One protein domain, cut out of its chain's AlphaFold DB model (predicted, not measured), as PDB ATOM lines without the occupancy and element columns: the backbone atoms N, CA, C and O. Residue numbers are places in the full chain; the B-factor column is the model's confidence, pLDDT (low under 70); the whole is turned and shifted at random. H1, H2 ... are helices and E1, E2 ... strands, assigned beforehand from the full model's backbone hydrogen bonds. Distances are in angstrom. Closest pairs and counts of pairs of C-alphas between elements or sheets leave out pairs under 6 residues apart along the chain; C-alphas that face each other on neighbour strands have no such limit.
ATOM      1  N   LYS A   5     -28.154   8.297  -9.134       94.88
ATOM      2  CA  LYS A   5     -27.490   7.011  -8.936       94.88
ATOM      3  C   LYS A   5     -27.038   6.481 -10.288       94.88
ATOM      4  O   LYS A   5     -27.848   6.314 -11.198       94.88
ATOM      5  N   ARG A   6     -25.735   6.247 -10.419       93.88
ATOM      6  CA  ARG A   6     -25.119   5.575 -11.561       93.88
ATOM      7  C   ARG A   6     -25.073   4.085 -11.279       93.88
ATOM      8  O   ARG A   6     -24.619   3.673 -10.216       93.88
ATOM      9  N   ILE A   7     -25.482   3.288 -12.251       93.50
ATOM     10  CA  ILE A   7     -25.414   1.833 -12.205       93.50
ATOM     11  C   ILE A   7     -24.577   1.380 -13.391       93.50
ATOM     12  O   ILE A   7     -24.820   1.806 -14.522       93.50
ATOM     13  N   ILE A   8     -23.581   0.537 -13.124       94.19
ATOM     14  CA  ILE A   8     -22.798  -0.133 -14.156       94.19
ATOM     15  C   ILE A   8     -23.156  -1.613 -14.132       94.19
ATOM     16  O   ILE A   8     -22.856  -2.313 -13.166       94.19
ATOM     17  N   TYR A   9     -23.768  -2.092 -15.205       94.00
ATOM     18  CA  TYR A   9     -23.988  -3.514 -15.447       94.00
ATOM     19  C   TYR A   9     -22.773  -4.118 -16.129       94.00
ATOM     20  O   TYR A   9     -22.079  -3.432 -16.878       94.00
ATOM     21  N   CYS A  10     -22.544  -5.408 -15.927       94.50
ATOM     22  CA  CYS A  10     -21.580  -6.184 -16.689       94.50
ATOM     23  C   CYS A  10     -22.281  -7.388 -17.315       94.50
ATOM     24  O   CYS A  10     -22.738  -8.285 -16.608       94.50
ATOM     25  N   ILE A  11     -22.309  -7.432 -18.645       94.50
ATOM     26  CA  ILE A  11     -22.662  -8.626 -19.410       94.50
ATOM     27  C   ILE A  11     -21.366  -9.349 -19.763       94.50
ATOM     28  O   ILE A  11     -20.527  -8.811 -20.487       94.50
ATOM     29  N   ARG A  12     -21.210 -10.578 -19.274       93.94
ATOM     30  CA  ARG A  12     -20.151 -11.494 -19.697       93.94
ATOM     31  C   ARG A  12     -20.728 -12.515 -20.667       93.94
ATOM     32  O   ARG A  12     -21.615 -13.286 -20.297       93.94
ATOM     33  N   LEU A  13     -20.182 -12.541 -21.872       92.56
ATOM     34  CA  LEU A  13     -20.487 -13.516 -22.908       92.56
ATOM     35  C   LEU A  13     -19.324 -14.493 -23.027       92.56
ATOM     36  O   LEU A  13     -18.165 -14.081 -22.969       92.56
ATOM     37  N   ILE A  14     -19.632 -15.779 -23.152       90.31
ATOM     38  CA  ILE A  14     -18.636 -16.833 -23.324       90.31
ATOM     39  C   ILE A  14     -19.030 -17.662 -24.537       90.31
ATOM     40  O   ILE A  14     -20.045 -18.367 -24.515       90.31
ATOM     41  N   ASP A  15     -18.187 -17.594 -25.559       87.38
ATOM     42  CA  ASP A  15     -18.280 -18.406 -26.758       87.38
ATOM     43  C   ASP A  15     -17.233 -19.518 -26.720       87.38
ATOM     44  O   ASP A  15     -16.102 -19.332 -26.265       87.38
ATOM     45  N   ASN A  16     -17.636 -20.696 -27.186       79.50
ATOM     46  CA  ASN A  16     -16.736 -21.811 -27.432       79.50
ATOM     47  C   ASN A  16     -16.542 -21.913 -28.945       79.50
ATOM     48  O   ASN A  16     -17.525 -21.989 -29.683       79.50
ATOM     49  N   ASP A  17     -15.292 -21.929 -29.391       68.62
ATOM     50  CA  ASP A  17     -14.942 -22.073 -30.805       68.62
ATOM     51  C   ASP A  17     -15.243 -23.477 -31.369       68.62
ATOM     52  O   ASP A  17     -15.147 -23.695 -32.576       68.62
ATOM     53  N   GLY A  18     -15.650 -24.419 -30.510       64.25
ATOM     54  CA  GLY A  18     -16.041 -25.775 -30.885       64.25
ATOM     55  C   GLY A  18     -14.860 -26.730 -31.056       64.25
ATOM     56  O   GLY A  18     -15.068 -27.863 -31.489       64.25
ATOM     57  N   ASN A  19     -13.639 -26.307 -30.712       65.12
ATOM     58  CA  ASN A  19     -12.433 -27.121 -30.843       65.12
ATOM     59  C   ASN A  19     -12.199 -28.036 -29.622       65.12
ATOM     60  O   ASN A  19     -12.618 -27.750 -28.500       65.12
ATOM     61  N   GLU A  20     -11.483 -29.151 -29.833       62.22
ATOM     62  CA  GLU A  20     -11.195 -30.166 -28.797       62.22
ATOM     63  C   GLU A  20     -10.378 -29.623 -27.608       62.22
ATOM     64  O   GLU A  20     -10.513 -30.104 -26.480       62.22
ATOM     65  N   GLN A  21      -9.551 -28.598 -27.837       61.34
ATOM     66  CA  GLN A  21      -8.956 -27.782 -26.781       61.34
ATOM     67  C   GLN A  21      -9.773 -26.496 -26.672       61.34
ATOM     68  O   GLN A  21      -9.587 -25.617 -27.512       61.34
ATOM     69  N   PRO A  22     -10.671 -26.365 -25.681       61.81
ATOM     70  CA  PRO A  22     -11.606 -25.258 -25.674       61.81
ATOM     71  C   PRO A  22     -10.848 -23.958 -25.412       61.81
ATOM     72  O   PRO A  22     -10.345 -23.708 -24.306       61.81
ATOM     73  N   ILE A  23     -10.748 -23.150 -26.461       70.31
ATOM     74  CA  ILE A  23     -10.432 -21.737 -26.361       70.31
ATOM     75  C   ILE A  23     -11.776 -21.054 -26.154       70.31
ATOM     76  O   ILE A  23     -12.679 -21.159 -26.982       70.31
ATOM     77  N   TYR A  24     -11.916 -20.376 -25.022       81.06
ATOM     78  CA  TYR A  24     -13.106 -19.588 -24.751       81.06
ATOM     79  C   TYR A  24     -12.818 -18.143 -25.124       81.06
ATOM     80  O   TYR A  24     -11.948 -17.496 -24.522       81.06
ATOM     81  N   ASP A  25     -13.561 -17.641 -26.103       87.12
ATOM     82  CA  ASP A  25     -13.610 -16.219 -26.399       87.12
ATOM     83  C   ASP A  25     -14.629 -15.592 -25.439       87.12
ATOM     84  O   ASP A  25     -15.820 -15.899 -25.454       87.12
ATOM     85  N   VAL A  26     -14.126 -14.756 -24.531       89.94
ATOM     86  CA  VAL A  26     -14.917 -14.117 -23.481       89.94
ATOM     87  C   VAL A  26     -14.984 -12.627 -23.760       89.94
ATOM     88  O   VAL A  26     -13.948 -11.959 -23.839       89.94
ATOM     89  N   SER A  27     -16.186 -12.070 -23.860       92.38
ATOM     90  CA  SER A  27     -16.376 -10.622 -23.918       92.38
ATOM     91  C   SER A  27     -17.085 -10.110 -22.671       92.38
ATOM     92  O   SER A  27     -17.979 -10.743 -22.115       92.38
ATOM     93  N   TYR A  28     -16.644  -8.946 -22.212       94.69
ATOM     94  CA  TYR A  28     -17.236  -8.194 -21.118       94.69
ATOM     95  C   TYR A  28     -17.777  -6.892 -21.694       94.69
ATOM     96  O   TYR A  28     -17.021  -6.119 -22.286       94.69
ATOM     97  N   HIS A  29     -19.068  -6.642 -21.513       95.56
ATOM     98  CA  HIS A  29     -19.738  -5.410 -21.908       95.56
ATOM     99  C   HIS A  29     -20.254  -4.719 -20.657       95.56
ATOM    100  O   HIS A  29     -21.132  -5.230 -19.965       95.56
ATOM    101  N   TYR A  30     -19.687  -3.557 -20.368       95.31
ATOM    102  CA  TYR A  30     -20.093  -2.714 -19.264       95.31
ATOM    103  C   TYR A  30     -21.095  -1.698 -19.783       95.31
ATOM    104  O   TYR A  30     -20.774  -0.910 -20.677       95.31
ATOM    105  N   LEU A  31     -22.306  -1.733 -19.242       94.31
ATOM    106  CA  LEU A  31     -23.389  -0.838 -19.622       94.31
ATOM    107  C   LEU A  31     -23.660   0.144 -18.484       94.31
ATOM    108  O   LEU A  31     -23.643  -0.254 -17.326       94.31
ATOM    109  N   ILE A  32     -23.922   1.404 -18.806       93.44
ATOM    110  CA  ILE A  32     -24.252   2.448 -17.837       93.44
ATOM    111  C   ILE A  32     -25.730   2.816 -17.923       93.44
ATOM    112  O   ILE A  32     -26.267   3.027 -19.010       93.44
ATOM    113  N   GLN A  33     -26.359   2.957 -16.761       93.31
ATOM    114  CA  GLN A  33     -27.643   3.627 -16.592       93.31
ATOM    115  C   GLN A  33     -27.521   4.643 -15.462       93.31
ATOM    116  O   GLN A  33     -26.808   4.424 -14.482       93.31
ATOM    117  N   VAL A  34     -28.209   5.772 -15.602       94.25
ATOM    118  CA  VAL A  34     -28.296   6.784 -14.550       94.25
ATOM    119  C   VAL A  34     -29.762   7.007 -14.245       94.25
ATOM    120  O   VAL A  34     -30.541   7.245 -15.159       94.25
ATOM    121  N   ILE A  35     -30.116   6.937 -12.969       93.56
ATOM    122  CA  ILE A  35     -31.489   7.067 -12.477       93.56
ATOM    123  C   ILE A  35     -31.552   8.050 -11.303       93.56
ATOM    124  O   ILE A  35     -30.520   8.510 -10.795       93.56
ATOM    125  N   GLY A  36     -32.763   8.375 -10.850       93.25
ATOM    126  CA  GLY A  36     -32.955   9.102  -9.599       93.25
ATOM    127  C   GLY A  36     -32.382   8.341  -8.394       93.25
ATOM    128  O   GLY A  36     -32.388   7.113  -8.349       93.25
ATOM    129  N   ALA A  37     -31.890   9.067  -7.384       92.31
ATOM    130  CA  ALA A  37     -31.315   8.473  -6.170       92.31
ATOM    131  C   ALA A  37     -32.239   7.454  -5.472       92.31
ATOM    132  O   ALA A  37     -31.785   6.402  -5.017       92.31
ATOM    133  N   ASP A  38     -33.532   7.771  -5.427       90.25
ATOM    134  CA  ASP A  38     -34.558   6.991  -4.731       90.25
ATOM    135  C   ASP A  38     -35.201   5.919  -5.628       90.25
ATOM    136  O   ASP A  38     -36.055   5.160  -5.175       90.25
ATOM    137  N   GLU A  39     -34.806   5.849  -6.900       89.31
ATOM    138  CA  GLU A  39     -35.336   4.865  -7.836       89.31
ATOM    139  C   GLU A  39     -34.671   3.496  -7.620       89.31
ATOM    140  O   GLU A  39     -33.482   3.375  -7.274       89.31
ATOM    141  N   CYS A  40     -35.478   2.454  -7.816       81.00
ATOM    142  CA  CYS A  40     -35.058   1.062  -7.784       81.00
ATOM    143  C   CYS A  40     -34.908   0.554  -9.215       81.00
ATOM    144  O   CYS A  40     -35.761   0.810 -10.059       81.00
ATOM    145  N   VAL A  41     -33.855  -0.220  -9.452       76.69
ATOM    146  CA  VAL A  41     -33.661  -0.947 -10.704       76.69
ATOM    147  C   VAL A  41     -33.875  -2.426 -10.456       76.69
ATOM    148  O   VAL A  41     -33.385  -2.978  -9.468       76.69
ATOM    149  N   THR A  42     -34.556  -3.062 -11.401       76.62
ATOM    150  CA  THR A  42     -34.642  -4.514 -11.498       76.62
ATOM    151  C   THR A  42     -33.654  -4.983 -12.561       76.62
ATOM    152  O   THR A  42     -33.596  -4.424 -13.651       76.62
ATOM    153  N   LEU A  43     -32.865  -6.004 -12.236       79.06
ATOM    154  CA  LEU A  43     -32.098  -6.757 -13.224       79.06
ATOM    155  C   LEU A  43     -33.057  -7.703 -13.946       79.06
ATOM    156  O   LEU A  43     -33.577  -8.629 -13.322       79.06
ATOM    157  N   ASP A  44     -33.281  -7.481 -15.236       82.50
ATOM    158  CA  ASP A  44     -34.045  -8.396 -16.079       82.50
ATOM    159  C   ASP A  44     -33.340  -8.668 -17.417       82.50
ATOM    160  O   ASP A  44     -32.336  -8.041 -17.770       82.50
ATOM    161  N   ASP A  45     -33.860  -9.652 -18.149       83.56
ATOM    162  CA  ASP A  45     -33.246 -10.149 -19.379       83.56
ATOM    163  C   ASP A  45     -33.279  -9.139 -20.541       83.56
ATOM    164  O   ASP A  45     -32.525  -9.311 -21.501       83.56
ATOM    165  N   SER A  46     -34.078  -8.065 -20.469       87.50
ATOM    166  CA  SER A  46     -34.100  -7.026 -21.514       87.50
ATOM    167  C   SER A  46     -32.758  -6.300 -21.632       87.50
ATOM    168  O   SER A  46     -32.394  -5.821 -22.704       87.50
ATOM    169  N   ILE A  47     -31.947  -6.293 -20.567       88.06
ATOM    170  CA  ILE A  47     -30.609  -5.689 -20.580       88.06
ATOM    171  C   ILE A  47     -29.722  -6.357 -21.641       88.06
ATOM    172  O   ILE A  47     -28.907  -5.680 -22.274       88.06
ATOM    173  N   TYR A  48     -29.927  -7.650 -21.916       88.62
ATOM    174  CA  TYR A  48     -29.200  -8.359 -22.966       88.62
ATOM    175  C   TYR A  48     -29.516  -7.856 -24.381       88.62
ATOM    176  O   TYR A  48     -28.692  -8.057 -25.265       88.62
ATOM    177  N   GLU A  49     -30.640  -7.177 -24.623       88.38
ATOM    178  CA  GLU A  49     -30.970  -6.615 -25.946       88.38
ATOM    179  C   GLU A  49     -29.980  -5.521 -26.385       88.38
ATOM    180  O   GLU A  49     -29.857  -5.220 -27.571       88.38
ATOM    181  N   ASN A  50     -29.206  -4.971 -25.442       88.00
ATOM    182  CA  ASN A  50     -28.181  -3.960 -25.702       88.00
ATOM    183  C   ASN A  50     -26.875  -4.534 -26.278       88.00
ATOM    184  O   ASN A  50     -25.968  -3.769 -26.616       88.00
ATOM    185  N   VAL A  51     -26.735  -5.862 -26.367       89.31
ATOM    186  CA  VAL A  51     -25.522  -6.525 -26.859       89.31
ATOM    187  C   VAL A  51     -25.895  -7.656 -27.814       89.31
ATOM    188  O   VAL A  51     -26.735  -8.492 -27.505       89.31
ATOM    189  N   ALA A  52     -25.238  -7.718 -28.971       88.31
ATOM    190  CA  ALA A  52     -25.408  -8.824 -29.909       88.31
ATOM    191  C   ALA A  52     -24.591 -10.051 -29.471       88.31
ATOM    192  O   ALA A  52     -23.416  -9.925 -29.126       88.31
ATOM    193  N   TYR A  53     -25.196 -11.236 -29.528       88.69
ATOM    194  CA  TYR A  53     -24.543 -12.517 -29.239       88.69
ATOM    195  C   TYR A  53     -25.209 -13.662 -30.002       88.69
ATOM    196  O   TYR A  53     -26.329 -13.532 -30.503       88.69
ATOM    197  N   HIS A  54     -24.519 -14.798 -30.090       87.38
ATOM    198  CA  HIS A  54     -25.052 -15.989 -30.735       87.38
ATOM    199  C   HIS A  54     -26.021 -16.728 -29.788       87.38
ATOM    200  O   HIS A  54     -25.825 -16.715 -28.572       87.38
ATOM    201  N   PRO A  55     -27.049 -17.439 -30.286       85.75
ATOM    202  CA  PRO A  55     -27.979 -18.177 -29.420       85.75
ATOM    203  C   PRO A  55     -27.329 -19.239 -28.517       85.75
ATOM    204  O   PRO A  55     -27.895 -19.605 -27.492       85.75
ATOM    205  N   SER A  56     -26.154 -19.746 -28.896       85.69
ATOM    206  CA  SER A  56     -25.385 -20.735 -28.126       85.69
ATOM    207  C   SER A  56     -24.435 -20.120 -27.093       85.69
ATOM    208  O   SER A  56     -23.817 -20.865 -26.334       85.69
ATOM    209  N   THR A  57     -24.282 -18.794 -27.080       89.06
ATOM    210  CA  THR A  57     -23.395 -18.074 -26.164       89.06
ATOM    211  C   THR A  57     -23.889 -18.232 -24.727       89.06
ATOM    212  O   THR A  57     -25.066 -18.002 -24.429       89.06
ATOM    213  N   LEU A  58     -22.991 -18.583 -23.804       90.25
ATOM    214  CA  LEU A  58     -23.304 -18.529 -22.377       90.25
ATOM    215  C   LEU A  58     -23.270 -17.074 -21.915       90.25
ATOM    216  O   LEU A  58     -22.323 -16.340 -22.202       90.25
ATOM    217  N   ARG A  59     -24.304 -16.664 -21.182       91.75
ATOM    218  CA  ARG A  59     -24.543 -15.269 -20.804       91.75
ATOM    219  C   ARG A  59     -24.629 -15.146 -19.296       91.75
ATOM    220  O   ARG A  59     -25.318 -15.930 -18.649       91.75
ATOM    221  N   TYR A  60     -23.938 -14.153 -18.760       92.12
ATOM    222  CA  TYR A  60     -24.022 -13.772 -17.359       92.12
ATOM    223  C   TYR A  60     -24.227 -12.267 -17.283       92.12
ATOM    224  O   TYR A  60     -23.511 -11.520 -17.948       92.12
ATOM    225  N   LEU A  61     -25.170 -11.842 -16.455       92.38
ATOM    226  CA  LEU A  61     -25.457 -10.445 -16.176       92.38
ATOM    227  C   LEU A  61     -25.293 -10.215 -14.680       92.38
ATOM    228  O   LEU A  61     -25.785 -11.002 -13.873       92.38
ATOM    229  N   ASP A  62     -24.598  -9.138 -14.336       92.12
ATOM    230  CA  ASP A  62     -24.396  -8.718 -12.955       92.12
ATOM    231  C   ASP A  62     -24.371  -7.188 -12.845       92.12
ATOM    232  O   ASP A  62     -24.106  -6.484 -13.827       92.12
ATOM    233  N   VAL A  63     -24.615  -6.668 -11.644       91.88
ATOM    234  CA  VAL A  63     -24.344  -5.266 -11.311       91.88
ATOM    235  C   VAL A  63     -22.897  -5.171 -10.849       91.88
ATOM    236  O   VAL A  63     -22.527  -5.650  -9.785       91.88
ATOM    237  N   TYR A  64     -22.069  -4.529 -11.667       91.88
ATOM    238  CA  TYR A  64     -20.651  -4.357 -11.381       91.88
ATOM    239  C   TYR A  64     -20.409  -3.325 -10.276       91.88
ATOM    240  O   TYR A  64     -19.621  -3.566  -9.366       91.88
ATOM    241  N   THR A  65     -21.079  -2.171 -10.351       92.94
ATOM    242  CA  THR A  65     -21.037  -1.153  -9.292       92.94
ATOM    243  C   THR A  65     -22.263  -0.248  -9.335       92.94
ATOM    244  O   THR A  65     -22.901  -0.080 -10.379       92.94
ATOM    245  N   THR A  66     -22.557   0.368  -8.194       92.69
ATOM    246  CA  THR A  66     -23.540   1.440  -8.058       92.69
ATOM    247  C   THR A  66     -22.928   2.592  -7.282       92.69
ATOM    248  O   THR A  66     -22.456   2.386  -6.166       92.69
ATOM    249  N   ASP A  67     -22.995   3.798  -7.835       93.31
ATOM    250  CA  ASP A  67     -22.387   4.987  -7.242       93.31
ATOM    251  C   ASP A  67     -23.402   6.128  -7.158       93.31
ATOM    252  O   ASP A  67     -24.193   6.348  -8.079       93.31
ATOM    253  N   MET A  68     -23.370   6.869  -6.053       95.62
ATOM    254  CA  MET A  68     -24.130   8.109  -5.914       95.62
ATOM    255  C   MET A  68     -23.380   9.249  -6.596       95.62
ATOM    256  O   MET A  68     -22.177   9.389  -6.403       95.62
ATOM    257  N   ILE A  69     -24.105  10.063  -7.360       95.81
ATOM    258  CA  ILE A  69     -23.586  11.261  -8.020       95.81
ATOM    259  C   ILE A  69     -24.282  12.476  -7.409       95.81
ATOM    260  O   ILE A  69     -25.516  12.592  -7.454       95.81
ATOM    261  N   TYR A  70     -23.506  13.387  -6.841       96.38
ATOM    262  CA  TYR A  70     -24.003  14.572  -6.159       96.38
ATOM    263  C   TYR A  70     -23.934  15.816  -7.056       96.38
ATOM    264  O   TYR A  70     -23.105  15.890  -7.959       96.38
ATOM    265  N   PRO A  71     -24.818  16.813  -6.855       96.12
ATOM    266  CA  PRO A  71     -24.842  18.035  -7.668       96.12
ATOM    267  C   PRO A  71     -23.538  18.838  -7.747       96.12
ATOM    268  O   PRO A  71     -23.390  19.650  -8.656       96.12
ATOM    269  N   ASP A  72     -22.658  18.675  -6.766       96.19
ATOM    270  CA  ASP A  72     -21.345  19.304  -6.654       96.19
ATOM    271  C   ASP A  72     -20.227  18.525  -7.363       96.19
ATOM    272  O   ASP A  72     -19.135  19.070  -7.538       96.19
ATOM    273  N   ASP A  73     -20.499  17.306  -7.841       94.44
ATOM    274  CA  ASP A  73     -19.556  16.548  -8.660       94.44
ATOM    275  C   ASP A  73     -19.301  17.262  -9.995       94.44
ATOM    276  O   ASP A  73     -20.218  17.734 -10.678       94.44
ATOM    277  N   TYR A  74     -18.030  17.313 -10.403       93.69
ATOM    278  CA  TYR A  74     -17.595  18.047 -11.598       93.69
ATOM    279  C   TYR A  74     -18.262  17.554 -12.896       93.69
ATOM    280  O   TYR A  74     -18.404  18.314 -13.857       93.69
ATOM    281  N   ASP A  75     -18.669  16.286 -12.936       91.88
ATOM    282  CA  ASP A  75     -19.289  15.602 -14.068       91.88
ATOM    283  C   ASP A  75     -20.809  15.411 -13.906       91.88
ATOM    284  O   ASP A  75     -21.451  14.830 -14.788       91.88
ATOM    285  N   TYR A  76     -21.428  15.982 -12.861       94.50
ATOM    286  CA  TYR A  76     -22.868  15.864 -12.596       94.50
ATOM    287  C   TYR A  76     -23.735  16.208 -13.816       94.50
ATOM    288  O   TYR A  76     -24.718  15.527 -14.111       94.50
ATOM    289  N   GLY A  77     -23.357  17.242 -14.576       92.75
ATOM    290  CA  GLY A  77     -24.078  17.651 -15.784       92.75
ATOM    291  C   GLY A  77     -24.162  16.556 -16.856       92.75
ATOM    292  O   GLY A  77     -25.184  16.444 -17.536       92.75
ATOM    293  N   GLN A  78     -23.128  15.717 -16.981       91.38
ATOM    294  CA  GLN A  78     -23.106  14.602 -17.932       91.38
ATOM    295  C   GLN A  78     -24.048  13.481 -17.481       91.38
ATOM    296  O   GLN A  78     -24.844  12.983 -18.277       91.38
ATOM    297  N   TYR A  79     -24.033  13.139 -16.192       92.69
ATOM    298  CA  TYR A  79     -24.948  12.139 -15.641       92.69
ATOM    299  C   TYR A  79     -26.400  12.606 -15.657       92.69
ATOM    300  O   TYR A  79     -27.286  11.814 -15.957       92.69
ATOM    301  N   LEU A  80     -26.658  13.895 -15.436       93.69
ATOM    302  CA  LEU A  80     -27.997  14.460 -15.576       93.69
ATOM    303  C   LEU A  80     -28.517  14.343 -17.015       93.69
ATOM    304  O   LEU A  80     -29.702  14.081 -17.225       93.69
ATOM    305  N   TYR A  81     -27.649  14.531 -18.013       91.25
ATOM    306  CA  TYR A  81     -28.004  14.308 -19.413       91.25
ATOM    307  C   TYR A  81     -28.331  12.835 -19.690       91.25
ATOM    308  O   TYR A  81     -29.334  12.553 -20.347       91.25
ATOM    309  N   LEU A  82     -27.530  11.904 -19.163       90.31
ATOM    310  CA  LEU A  82     -27.782  10.465 -19.291       90.31
ATOM    311  C   LEU A  82     -29.087  10.045 -18.604       90.31
ATOM    312  O   LEU A  82     -29.880   9.338 -19.219       90.31
ATOM    313  N   ALA A  83     -29.359  10.549 -17.398       90.81
ATOM    314  CA  ALA A  83     -30.585  10.253 -16.656       90.81
ATOM    315  C   ALA A  83     -31.846  10.680 -17.418       90.81
ATOM    316  O   ALA A  83     -32.854   9.988 -17.414       90.81
ATOM    317  N   ARG A  84     -31.787  11.807 -18.138       89.62
ATOM    318  CA  ARG A  84     -32.914  12.293 -18.952       89.62
ATOM    319  C   ARG A  84     -33.171  11.472 -20.211       89.62
ATOM    320  O   ARG A  84     -34.257  11.584 -20.772       89.62
ATOM    321  N   LYS A  85     -32.180  10.721 -20.694       85.75
ATOM    322  CA  LYS A  85     -32.370   9.809 -21.826       85.75
ATOM    323  C   LYS A  85     -33.087   8.527 -21.428       85.75
ATOM    324  O   LYS A  85     -33.577   7.863 -22.334       85.75
ATOM    325  N   ASP A  86     -33.096   8.203 -20.133       78.56
ATOM    326  CA  ASP A  86     -33.708   7.000 -19.563       78.56
ATOM    327  C   ASP A  86     -33.401   5.739 -20.384       78.56
ATOM    328  O   ASP A  86     -34.276   4.981 -20.791       78.56
ATOM    329  N   ASN A  87     -32.125   5.578 -20.737       83.06
ATOM    330  CA  ASN A  87     -31.678   4.474 -21.571       83.06
ATOM    331  C   ASN A  87     -30.342   3.933 -21.071       83.06
ATOM    332  O   ASN A  87     -29.468   4.693 -20.638       83.06
ATOM    333  N   ILE A  88     -30.185   2.620 -21.185       89.00
ATOM    334  CA  ILE A  88     -28.942   1.908 -20.929       89.00
ATOM    335  C   ILE A  88     -28.007   2.148 -22.119       89.00
ATOM    336  O   ILE A  88     -28.412   2.081 -23.277       89.00
ATOM    337  N   GLN A  89     -26.744   2.472 -21.849       89.50
ATOM    338  CA  GLN A  89     -25.757   2.737 -22.896       89.50
ATOM    339  C   GLN A  89     -24.514   1.886 -22.709       89.50
ATOM    340  O   GLN A  89     -24.089   1.628 -21.585       89.50
ATOM    341  N   LEU A  90     -23.887   1.490 -23.815       90.00
ATOM    342  CA  LEU A  90     -22.581   0.851 -23.762       90.00
ATOM    343  C   LEU A  90     -21.534   1.848 -23.261       90.00
ATOM    344  O   LEU A  90     -21.310   2.887 -23.877       90.00
ATOM    345  N   PHE A  91     -20.890   1.514 -22.147       89.50
ATOM    346  CA  PHE A  91     -19.856   2.332 -21.522       89.50
ATOM    347  C   PHE A  91     -18.454   1.846 -21.891       89.50
ATOM    348  O   PHE A  91     -17.585   2.637 -22.249       89.50
ATOM    349  N   TYR A  92     -18.230   0.533 -21.820       92.25
ATOM    350  CA  TYR A  92     -16.932  -0.065 -22.109       92.25
ATOM    351  C   TYR A  92     -17.088  -1.519 -22.555       92.25
ATOM    352  O   TYR A  92     -17.960  -2.238 -22.073       92.25
ATOM    353  N   SER A  93     -16.214  -1.977 -23.449       93.19
ATOM    354  CA  SER A  93     -16.134  -3.384 -23.833       93.19
ATOM    355  C   SER A  93     -14.702  -3.878 -23.806       93.19
ATOM    356  O   SER A  93     -13.778  -3.177 -24.217       93.19
ATOM    357  N   LYS A  94     -14.531  -5.120 -23.358       93.38
ATOM    358  CA  LYS A  94     -13.250  -5.815 -23.345       93.38
ATOM    359  C   LYS A  94     -13.430  -7.234 -23.854       93.38
ATOM    360  O   LYS A  94     -14.271  -7.966 -23.345       93.38
ATOM    361  N   GLN A  95     -12.597  -7.632 -24.804       89.31
ATOM    362  CA  GLN A  95     -12.524  -9.008 -25.278       89.31
ATOM    363  C   GLN A  95     -11.257  -9.664 -24.739       89.31
ATOM    364  O   GLN A  95     -10.187  -9.054 -24.705       89.31
ATOM    365  N   ILE A  96     -11.393 -10.900 -24.280       86.38
ATOM    366  CA  ILE A  96     -10.308 -11.702 -23.736       86.38
ATOM    367  C   ILE A  96     -10.421 -13.091 -24.342       86.38
ATOM    368  O   ILE A  96     -11.479 -13.710 -24.311       86.38
ATOM    369  N   ARG A  97      -9.302 -13.600 -24.846       81.12
ATOM    370  CA  ARG A  97      -9.180 -15.007 -25.202       81.12
ATOM    371  C   ARG A  97      -8.623 -15.765 -24.010       81.12
ATOM    372  O   ARG A  97      -7.539 -15.441 -23.522       81.12
ATOM    373  N   THR A  98      -9.377 -16.740 -23.522       75.50
ATOM    374  CA  THR A  98      -8.986 -17.559 -22.372       75.50
ATOM    375  C   THR A  98      -8.755 -18.995 -22.802       75.50
ATOM    376  O   THR A  98      -9.522 -19.570 -23.570       75.50
ATOM    377  N   PHE A  99      -7.671 -19.572 -22.300       71.44
ATOM    378  CA  PHE A  99      -7.323 -20.965 -22.533       71.44
ATOM    379  C   PHE A  99      -7.714 -21.765 -21.300       71.44
ATOM    380  O   PHE A  99      -7.524 -21.297 -20.173       71.44
ATOM    381  N   LYS A 100      -8.234 -22.979 -21.495       66.44
ATOM    382  CA  LYS A 100      -8.377 -23.923 -20.388       66.44
ATOM    383  C   LYS A 100      -7.003 -24.093 -19.739       66.44
ATOM    384  O   LYS A 100      -6.058 -24.499 -20.412       66.44
TER     385      LYS A 100
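AT A GLANCE: This is residues 5 to 100 of the 105 residues of an uncharacterized protein of Macrococcus caseolyticus subsp. hominis (UniProt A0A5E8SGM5). One long, narrow and twisted sheet of four antiparallel strands makes a rod, with helix H2 across one end of it and the turn between E1 and E2 at the other end. The short helix H1 packs on the sheet farther along, and residues 72 to 77 stick out at the H2 end. The printed part has 96 residues with two named helices and four named strands, in the order E1, E2, H1, E3, H2, E4 along the chain; the sheet runs E3, E1, E2, E4, and the class is mixed, helices and strands. The whole is loose, with a radius of gyration of the C-alphas of 16.0 A and spans of 55 by 24 by 17 A.

HOW THE PARTS SIT: The inner strands E1, residues 5 to 16, and E2, residues 23 to 36, form an antiparallel hairpin, with N 7 and O 33 2.8 A apart, within hydrogen-bond range. Edge strand E3, residues 58 to 69, is the antiparallel neighbour of E1, with N 10 and O 62 at 2.8 A. Edge strand E4, residues 89 to 99, is the antiparallel neighbour of E2, with N 28 and O 94 at 2.8 A; it bends by 51 degrees at residue 92. H2, residues 76 to 85, is on the sheet at a height of 7.9 A, across the strands at 69 degrees to E1 on the local plane; the closest C-alphas of H2 and E2 are those of Ala 83 and Val 34, 4.7 A apart. With H2 on one face, the sheet and helix make two layers. H1, residues 45 to 50, is on the sheet at a height of 8.2 A, only just over E1, on which 3 of its C-alphas fall; its closest C-alpha to E1 is Tyr 48, 7.4 A from that of Ile 11. E2, H1 and E3 form a split strand-helix-strand unit, two strands running the same way with E1 between them, and its crossover is right-handed. H1 and H2 are apart. In H2 every O i to N i+4 pair is within hydrogen-bond range; in H1 0 of 2 are, but 3 of 3 O i to N i+3 pairs are.

IN THESE COORDINATES: E1 begins at C-alpha 5, (-27.490, 7.011, -8.936), and is 35.9 A long. E2 measures 41.7 A, E3 33.1 A and H2 14.6 A. E4 is 30.0 A long and ends at C-alpha 99, (-7.323, -20.965, -22.533). H1 is 10.2 A long and begins at C-alpha 45, (-33.246, -10.149, -19.379).

THE WHOLE: The C-alphas farthest apart are those of Glu 20 and Asp 72, at 55.1 A. The printed part has no cut; the link from H2 to E4 is tight, and no link is long. The mean pLDDT of the printed part is 87.7, and residues 17 to 22 and residue 100 are under 70.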